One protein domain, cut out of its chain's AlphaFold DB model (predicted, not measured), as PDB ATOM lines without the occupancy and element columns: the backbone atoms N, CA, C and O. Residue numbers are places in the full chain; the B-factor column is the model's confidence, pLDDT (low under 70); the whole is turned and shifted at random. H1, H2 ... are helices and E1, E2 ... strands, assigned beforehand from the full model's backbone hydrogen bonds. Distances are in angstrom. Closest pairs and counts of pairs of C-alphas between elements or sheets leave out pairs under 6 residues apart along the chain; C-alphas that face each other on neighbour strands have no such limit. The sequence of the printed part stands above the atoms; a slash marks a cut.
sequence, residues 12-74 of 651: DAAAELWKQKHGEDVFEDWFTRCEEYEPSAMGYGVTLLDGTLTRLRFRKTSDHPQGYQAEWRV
ATOM      1  N   ASP A  12     214.798 223.106 324.021       81.62
ATOM      2  CA  ASP A  12     214.573 223.431 325.435       81.62
ATOM      3  C   ASP A  12     213.464 224.475 325.611       81.62
ATOM      4  O   ASP A  12     212.568 224.288 326.430       81.62
ATOM      5  N   ALA A  13     213.453 225.521 324.780       79.81
ATOM      6  CA  ALA A  13     212.396 226.530 324.798       79.81
ATOM      7  C   ALA A  13     211.033 225.920 324.429       79.81
ATOM      8  O   ALA A  13     210.020 226.212 325.065       79.81
ATOM      9  N   ALA A  14     211.010 225.020 323.439       76.50
ATOM     10  CA  ALA A  14     209.811 224.271 323.074       76.50
ATOM     11  C   ALA A  14     209.320 223.376 324.223       76.50
ATOM     12  O   ALA A  14     208.121 223.331 324.497       76.50
ATOM     13  N   ALA A  15     210.239 222.686 324.907       76.81
ATOM     14  CA  ALA A  15     209.935 221.841 326.056       76.81
ATOM     15  C   ALA A  15     209.349 222.646 327.224       76.81
ATOM     16  O   ALA A  15     208.340 222.241 327.797       76.81
ATOM     17  N   GLU A  16     209.943 223.789 327.562       78.44
ATOM     18  CA  GLU A  16     209.523 224.631 328.684       78.44
ATOM     19  C   GLU A  16     208.140 225.262 328.451       78.44
ATOM     20  O   GLU A  16     207.270 225.190 329.320       78.44
ATOM     21  N   LEU A  17     207.880 225.762 327.239       74.50
ATOM     22  CA  LEU A  17     206.553 226.238 326.831       74.50
ATOM     23  C   LEU A  17     205.498 225.130 326.859       74.50
ATOM     24  O   LEU A  17     204.357 225.357 327.267       74.50
ATOM     25  N   TRP A  18     205.868 223.918 326.444       74.44
ATOM     26  CA  TRP A  18     204.955 222.780 326.477       74.44
ATOM     27  C   TRP A  18     204.609 222.377 327.917       74.44
ATOM     28  O   TRP A  18     203.431 222.174 328.214       74.44
ATOM     29  N   LYS A  19     205.597 222.356 328.827       77.06
ATOM     30  CA  LYS A  19     205.382 222.134 330.271       77.06
ATOM     31  C   LYS A  19     204.447 223.175 330.874       77.06
ATOM     32  O   LYS A  19     203.498 222.809 331.561       77.06
ATOM     33  N   GLN A  20     204.671 224.455 330.576       78.12
ATOM     34  CA  GLN A  20     203.809 225.540 331.057       78.12
ATOM     35  C   GLN A  20     202.355 225.377 330.595       78.12
ATOM     36  O   GLN A  20     201.434 225.701 331.341       78.12
ATOM     37  N   LYS A  21     202.135 224.870 329.374       73.38
ATOM     38  CA  LYS A  21     200.796 224.741 328.787       73.38
ATOM     39  C   LYS A  21     200.041 223.482 329.225       73.38
ATOM     40  O   LYS A  21     198.813 223.519 329.290       73.38
ATOM     41  N   HIS A  22     200.740 222.375 329.476       72.56
ATOM     42  CA  HIS A  22     200.118 221.057 329.658       72.56
ATOM     43  C   HIS A  22     200.393 220.387 331.019       72.56
ATOM     44  O   HIS A  22     199.783 219.359 331.296       72.56
ATOM     45  N   GLY A  23     201.227 220.981 331.883       71.50
ATOM     46  CA  GLY A  23     201.599 220.422 333.191       71.50
ATOM     47  C   GLY A  23     202.729 219.384 333.116       71.50
ATOM     48  O   GLY A  23     203.040 218.865 332.044       71.50
ATOM     49  N   GLU A  24     203.373 219.094 334.255       64.94
ATOM     50  CA  GLU A  24     204.532 218.180 334.321       64.94
ATOM     51  C   GLU A  24     204.162 216.697 334.119       64.94
ATOM     52  O   GLU A  24     204.963 215.942 333.571       64.94
ATOM     53  N   ASP A  25     202.932 216.290 334.451       55.91
ATOM     54  CA  ASP A  25     202.510 214.876 334.453       55.91
ATOM     55  C   ASP A  25     202.299 214.260 333.053       55.91
ATOM     56  O   ASP A  25     202.191 213.044 332.918       55.91
ATOM     57  N   VAL A  26     202.259 215.065 331.983       57.25
ATOM     58  CA  VAL A  26     202.076 214.578 330.593       57.25
ATOM     59  C   VAL A  26     203.428 214.405 329.868       57.25
ATOM     60  O   VAL A  26     203.477 214.107 328.674       57.25
ATOM     61  N   PHE A  27     204.548 214.614 330.570       54.38
ATOM     62  CA  PHE A  27     205.866 214.798 329.955       54.38
ATOM     63  C   PHE A  27     206.668 213.499 329.722       54.38
ATOM     64  O   PHE A  27     207.588 213.507 328.907       54.38
ATOM     65  N   GLU A  28     206.351 212.376 330.380       53.84
ATOM     66  CA  GLU A  28     207.264 211.214 330.407       53.84
ATOM     67  C   GLU A  28     207.125 210.221 329.232       53.84
ATOM     68  O   GLU A  28     208.134 209.689 328.770       53.84
ATOM     69  N   ASP A  29     205.934 210.012 328.661       52.62
ATOM     70  CA  ASP A  29     205.706 208.877 327.738       52.62
ATOM     71  C   ASP A  29     206.120 209.123 326.266       52.62
ATOM     72  O   ASP A  29     206.194 208.196 325.460       52.62
ATOM     73  N   TRP A  30     206.395 210.373 325.869       53.06
ATOM     74  CA  TRP A  30     206.583 210.760 324.453       53.06
ATOM     75  C   TRP A  30     208.034 211.123 324.077       53.06
ATOM     76  O   TRP A  30     208.346 211.388 322.908       53.06
ATOM     77  N   PHE A  31     208.934 211.116 325.063       54.28
ATOM     78  CA  PHE A  31     210.269 211.715 325.000       54.28
ATOM     79  C   PHE A  31     211.401 210.680 324.958       54.28
ATOM     80  O   PHE A  31     212.436 210.835 325.607       54.28
ATOM     81  N   THR A  32     211.263 209.620 324.157       59.41
ATOM     82  CA  THR A  32     212.428 208.778 323.854       59.41
ATOM     83  C   THR A  32     213.350 209.536 322.901       59.41
ATOM     84  O   THR A  32     213.077 209.636 321.700       59.41
ATOM     85  N   ARG A  33     214.438 210.094 323.447       60.50
ATOM     86  CA  ARG A  33     215.474 210.770 322.659       60.50
ATOM     87  C   ARG A  33     216.007 209.828 321.594       60.50
ATOM     88  O   ARG A  33     216.510 208.748 321.891       60.50
ATOM     89  N   CYS A  34     215.873 210.249 320.344       66.12
ATOM     90  CA  CYS A  34     216.491 209.588 319.206       66.12
ATOM     91  C   CYS A  34     217.791 210.331 318.881       66.12
ATOM     92  O   CYS A  34     217.847 211.550 319.033       66.12
ATOM     93  N   GLU A  35     218.828 209.625 318.423       73.44
ATOM     94  CA  GLU A  35     220.138 210.233 318.133       73.44
ATOM     95  C   GLU A  35     220.044 211.419 317.156       73.44
ATOM     96  O   GLU A  35     220.812 212.371 317.272       73.44
ATOM     97  N   GLU A  36     219.065 211.402 316.246       84.00
ATOM     98  CA  GLU A  36     218.905 212.396 315.177       84.00
ATOM     99  C   GLU A  36     217.932 213.549 315.521       84.00
ATOM    100  O   GLU A  36     218.061 214.647 314.971       84.00
ATOM    101  N   TYR A  37     216.974 213.339 316.436       81.19
ATOM    102  CA  TYR A  37     215.886 214.293 316.704       81.19
ATOM    103  C   TYR A  37     215.652 214.536 318.195       81.19
ATOM    104  O   TYR A  37     215.554 213.589 318.975       81.19
ATOM    105  N   GLU A  38     215.430 215.802 318.559       80.38
ATOM    106  CA  GLU A  38     214.950 216.201 319.883       80.38
ATOM    107  C   GLU A  38     213.510 216.738 319.810       80.38
ATOM    108  O   GLU A  38     213.185 217.553 318.939       80.38
ATOM    109  N   PRO A  39     212.604 216.253 320.674       65.69
ATOM    110  CA  PRO A  39     212.829 215.265 321.723       65.69
ATOM    111  C   PRO A  39     212.779 213.826 321.203       65.69
ATOM    112  O   PRO A  39     213.259 212.926 321.872       65.69
ATOM    113  N   SER A  40     212.174 213.602 320.037       78.19
ATOM    114  CA  SER A  40     212.052 212.304 319.376       78.19
ATOM    115  C   SER A  40     211.682 212.506 317.905       78.19
ATOM    116  O   SER A  40     211.325 213.608 317.476       78.19
ATOM    117  N   ALA A  41     211.688 211.428 317.114       69.12
ATOM    118  CA  ALA A  41     211.242 211.472 315.718       69.12
ATOM    119  C   ALA A  41     209.766 211.904 315.557       69.12
ATOM    120  O   ALA A  41     209.369 212.332 314.464       69.12
ATOM    121  N   MET A  42     208.964 211.780 316.625       71.06
ATOM    122  CA  MET A  42     207.545 212.128 316.667       71.06
ATOM    123  C   MET A  42     207.286 213.623 316.889       71.06
ATOM    124  O   MET A  42     206.309 214.119 316.327       71.06
ATOM    125  N   GLY A  43     208.155 214.329 317.621       77.19
ATOM    126  CA  GLY A  43     208.035 215.765 317.908       77.19
ATOM    127  C   GLY A  43     207.026 216.140 319.005       77.19
ATOM    128  O   GLY A  43     206.205 215.326 319.422       77.19
ATOM    129  N   TYR A  44     207.080 217.401 319.435       75.62
ATOM    130  CA  TYR A  44     206.146 218.075 320.338       75.62
ATOM    131  C   TYR A  44     204.786 218.289 319.677       75.62
ATOM    132  O   TYR A  44     204.730 218.711 318.524       75.62
ATOM    133  N   GLY A  45     203.690 218.090 320.408       71.81
ATOM    134  CA  GLY A  45     202.377 218.576 319.980       71.81
ATOM    135  C   GLY A  45     202.304 220.099 320.106       71.81
ATOM    136  O   GLY A  45     202.522 220.630 321.189       71.81
ATOM    137  N   VAL A  46     201.988 220.805 319.022       70.88
ATOM    138  CA  VAL A  46     201.867 222.270 318.997       70.88
ATOM    139  C   VAL A  46     200.503 222.645 318.444       70.88
ATOM    140  O   VAL A  46     200.148 222.234 317.346       70.88
ATOM    141  N   THR A  47     199.731 223.432 319.183       66.50
ATOM    142  CA  THR A  47     198.474 223.996 318.674       66.50
ATOM    143  C   THR A  47     198.782 225.244 317.852       66.50
ATOM    144  O   THR A  47     199.369 226.188 318.380       66.50
ATOM    145  N   LEU A  48     198.411 225.250 316.574       65.94
ATOM    146  CA  LEU A  48     198.488 226.421 315.704       65.94
ATOM    147  C   LEU A  48     197.451 227.481 316.122       65.94
ATOM    148  O   LEU A  48     196.538 227.205 316.900       65.94
ATOM    149  N   LEU A  49     197.575 228.696 315.579       57.06
ATOM    150  CA  LEU A  49     196.654 229.811 315.857       57.06
ATOM    151  C   LEU A  49     195.189 229.506 315.504       57.06
ATOM    152  O   LEU A  49     194.288 230.120 316.064       57.06
ATOM    153  N   ASP A  50     194.952 228.561 314.596       62.38
ATOM    154  CA  ASP A  50     193.619 228.102 314.195       62.38
ATOM    155  C   ASP A  50     193.032 227.021 315.129       62.38
ATOM    156  O   ASP A  50     191.976 226.462 314.845       62.38
ATOM    157  N   GLY A  51     193.710 226.708 316.240       59.81
ATOM    158  CA  GLY A  51     193.300 225.670 317.188       59.81
ATOM    159  C   GLY A  51     193.733 224.250 316.802       59.81
ATOM    160  O   GLY A  51     193.499 223.316 317.569       59.81
ATOM    161  N   THR A  52     194.402 224.062 315.661       59.19
ATOM    162  CA  THR A  52     194.771 222.734 315.149       59.19
ATOM    163  C   THR A  52     196.058 222.209 315.779       59.19
ATOM    164  O   THR A  52     197.076 222.900 315.808       59.19
ATOM    165  N   LEU A  53     196.060 220.950 316.226       63.44
ATOM    166  CA  LEU A  53     197.256 220.279 316.737       63.44
ATOM    167  C   LEU A  53     198.160 219.802 315.583       63.44
ATOM    168  O   LEU A  53     197.774 218.955 314.779       63.44
ATOM    169  N   THR A  54     199.386 220.311 315.522       70.50
ATOM    170  CA  THR A  54     200.472 219.849 314.647       70.50
ATOM    171  C   THR A  54     201.619 219.258 315.469       70.50
ATOM    172  O   THR A  54     201.559 219.257 316.699       70.50
ATOM    173  N   ARG A  55     202.670 218.745 314.811       76.94
ATOM    174  CA  ARG A  55     203.888 218.293 315.497       76.94
ATOM    175  C   ARG A  55     205.143 219.044 315.056       76.94
ATOM    176  O   ARG A  55     205.430 219.133 313.861       76.94
ATOM    177  N   LEU A  56     205.900 219.538 316.032       80.44
ATOM    178  CA  LEU A  56     207.178 220.231 315.866       80.44
ATOM    179  C   LEU A  56     208.311 219.340 316.380       80.44
ATOM    180  O   LEU A  56     208.269 218.899 317.521       80.44
ATOM    181  N   ARG A  57     209.338 219.080 315.575       85.88
ATOM    182  CA  ARG A  57     210.541 218.355 316.018       85.88
ATOM    183  C   ARG A  57     211.791 219.140 315.662       85.88
ATOM    184  O   ARG A  57     211.765 219.938 314.732       85.88
ATOM    185  N   PHE A  58     212.889 218.878 316.356       85.38
ATOM    186  CA  PHE A  58     214.171 219.513 316.079       85.38
ATOM    187  C   PHE A  58     215.157 218.470 315.586       85.38
ATOM    188  O   PHE A  58     215.479 217.526 316.304       85.38
ATOM    189  N   ARG A  59     215.633 218.625 314.355       86.69
ATOM    190  CA  ARG A  59     216.696 217.785 313.806       86.69
ATOM    191  C   ARG A  59     218.048 218.347 314.223       86.69
ATOM    192  O   ARG A  59     218.286 219.539 314.036       86.69
ATOM    193  N   LYS A  60     218.940 217.504 314.746       85.56
ATOM    194  CA  LYS A  60     220.331 217.897 315.017       85.56
ATOM    195  C   LYS A  60     221.049 218.168 313.697       85.56
ATOM    196  O   LYS A  60     221.065 217.315 312.813       85.56
ATOM    197  N   THR A  61     221.625 219.355 313.552       82.38
ATOM    198  CA  THR A  61     222.409 219.722 312.370       82.38
ATOM    199  C   THR A  61     223.545 220.665 312.744       82.38
ATOM    200  O   THR A  61     223.352 221.608 313.508       82.38
ATOM    201  N   SER A  62     224.730 220.428 312.183       81.31
ATOM    202  CA  SER A  62     225.893 221.315 312.310       81.31
ATOM    203  C   SER A  62     225.707 222.656 311.600       81.31
ATOM    204  O   SER A  62     226.443 223.599 311.872       81.31
ATOM    205  N   ASP A  63     224.730 222.740 310.695       76.50
ATOM    206  CA  ASP A  63     224.609 223.843 309.738       76.50
ATOM    207  C   ASP A  63     223.712 224.982 310.247       76.50
ATOM    208  O   ASP A  63     223.613 226.033 309.611       76.50
ATOM    209  N   HIS A  64     223.043 224.793 311.390       74.94
ATOM    210  CA  HIS A  64     222.197 225.809 312.017       74.94
ATOM    211  C   HIS A  64     222.915 226.430 313.230       74.94
ATOM    212  O   HIS A  64     223.493 225.677 314.016       74.94
ATOM    213  N   PRO A  65     222.850 227.760 313.463       75.75
ATOM    214  CA  PRO A  65     223.612 228.440 314.526       75.75
ATOM    215  C   PRO A  65     223.411 227.880 315.939       75.75
ATOM    216  O   PRO A  65     224.281 228.007 316.792       75.75
ATOM    217  N   GLN A  66     222.255 227.267 316.189       76.25
ATOM    218  CA  GLN A  66     221.887 226.687 317.482       76.25
ATOM    219  C   GLN A  66     222.077 225.160 317.536       76.25
ATOM    220  O   GLN A  66     221.698 224.545 318.523       76.25
ATOM    221  N   GLY A  67     222.615 224.529 316.484       83.94
ATOM    222  CA  GLY A  67     222.808 223.072 316.398       83.94
ATOM    223  C   GLY A  67     221.545 222.264 316.067       83.94
ATOM    224  O   GLY A  67     221.598 221.039 315.950       83.94
ATOM    225  N   TYR A  68     220.405 222.939 315.900       82.50
ATOM    226  CA  TYR A  68     219.100 222.326 315.672       82.50
ATOM    227  C   TYR A  68     218.324 223.054 314.579       82.50
ATOM    228  O   TYR A  68     218.266 224.280 314.580       82.50
ATOM    229  N   GLN A  69     217.675 222.304 313.689       83.56
ATOM    230  CA  GLN A  69     216.734 222.824 312.700       83.56
ATOM    231  C   GLN A  69     215.317 222.374 313.054       83.56
ATOM    232  O   GLN A  69     215.040 221.177 313.154       83.56
ATOM    233  N   ALA A  70     214.413 223.336 313.229       82.12
ATOM    234  CA  ALA A  70     212.998 223.063 313.443       82.12
ATOM    235  C   ALA A  70     212.366 222.466 312.172       82.12
ATOM    236  O   ALA A  70     212.361 223.088 311.108       82.12
ATOM    237  N   GLU A  71     211.793 221.272 312.292       79.25
ATOM    238  CA  GLU A  71     211.031 220.595 311.250       79.25
ATOM    239  C   GLU A  71     209.567 220.458 311.671       79.25
ATOM    240  O   GLU A  71     209.235 219.908 312.725       79.25
ATOM    241  N   TRP A  72     208.669 220.916 310.803       71.88
ATOM    242  CA  TRP A  72     207.233 220.758 310.989       71.88
ATOM    243  C   TRP A  72     206.788 219.467 310.323       71.88
ATOM    244  O   TRP A  72     206.945 219.296 309.111       71.88
ATOM    245  N   ARG A  73     206.184 218.563 311.091       61.34
ATOM    246  CA  ARG A  73     205.432 217.467 310.492       61.34
ATOM    247  C   ARG A  73     204.047 217.976 310.158       61.34
ATOM    248  O   ARG A  73     203.238 218.233 311.044       61.34
ATOM    249  N   VAL A  74     203.762 218.069 308.864       52.59
ATOM    250  CA  VAL A  74     202.378 218.099 308.401       52.59
ATOM    251  C   VAL A  74     201.757 216.794 308.893       52.59
ATOM    252  O   VAL A  74     202.228 215.717 308.524       52.59
TER     253      VAL A  74
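What this domain is: This is residues 12 to 74 of the 651 residues of the protein "Hypothetical protein" of Symbiodinium natans (UniProt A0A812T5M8). A three-stranded antiparallel sheet, with the long strand E2 between the short E1 and E3, has one helix, H1, over one face at E1. A long loop, residues 23 to 43, leads from the end of H1 to the start of E1, and on the way its residues 37 to 38 pair briefly with E2. The printed part has 63 residues with one named helix followed by three named strands, H1 E1 E2 E3, and the sheet order is E1, E2, E3. The class is mixed, helices and strands, though under half of the residues are in named elements. The whole is compact, with a radius of gyration of the C-alphas of 11.9 A and spans of 31 by 27 by 18 A.

How they stand to each other: The inner strand of the sheet is E2, residues 53 to 60. Its antiparallel neighbour E3, residues 68 to 73, forms a hairpin with it, at 149 degrees between their directions; N 71 and O 57 are 2.8 A apart and N 59 and O 69 2.9 A, both within hydrogen-bond range. E1, residues 44 to 47, forms the other hairpin with E2, antiparallel at 141 degrees, with N 44 and O 56 within hydrogen-bond range at 2.7 A. The three strands are a meander, each strand the antiparallel neighbour of the one before. The edge strands E1 and E3 are apart. Residues 37 to 38 make a short antiparallel pairing with residues 58 to 59 of E2. H1, residues 12 to 22, is on the sheet at a height of 9.5 A over it. It lies over E1, and only just over E2, on which 3 of its C-alphas fall. On the local plane its line stands at 58 degrees to that of E1, only just slantwise to the strands. The closest C-alphas of H1 and E1 are those of Ala 14 and Tyr 44, 7.7 A apart. In H1 every O i to N i+4 pair is within hydrogen-bond range.

Where its parts are: E2 measures 23.3 A from first to last C-alpha, from Leu 53 at (197.256, 220.279, 316.737) to Lys 60. E3 measures 15.4 A and ends with C-alpha 73 at (205.432, 217.467, 310.492). E1 is 9.8 A long. H1 is 15.2 A long and begins with C-alpha 12 at (214.573, 223.431, 325.435).

The domain as a whole: The two C-alphas farthest apart are those of Asp 25 and Asp 63, at 34.3 A. The printed part has no cut. The link from H1 to E1 is long, with 21 residues; that from E1 to E2 is tight, and that from E2 to E3 is short. The mean pLDDT of the printed part is 71.7, and 22 residues are under 70: residues 24 to 34, 39, 41, 47 to 53, and 73 to 74.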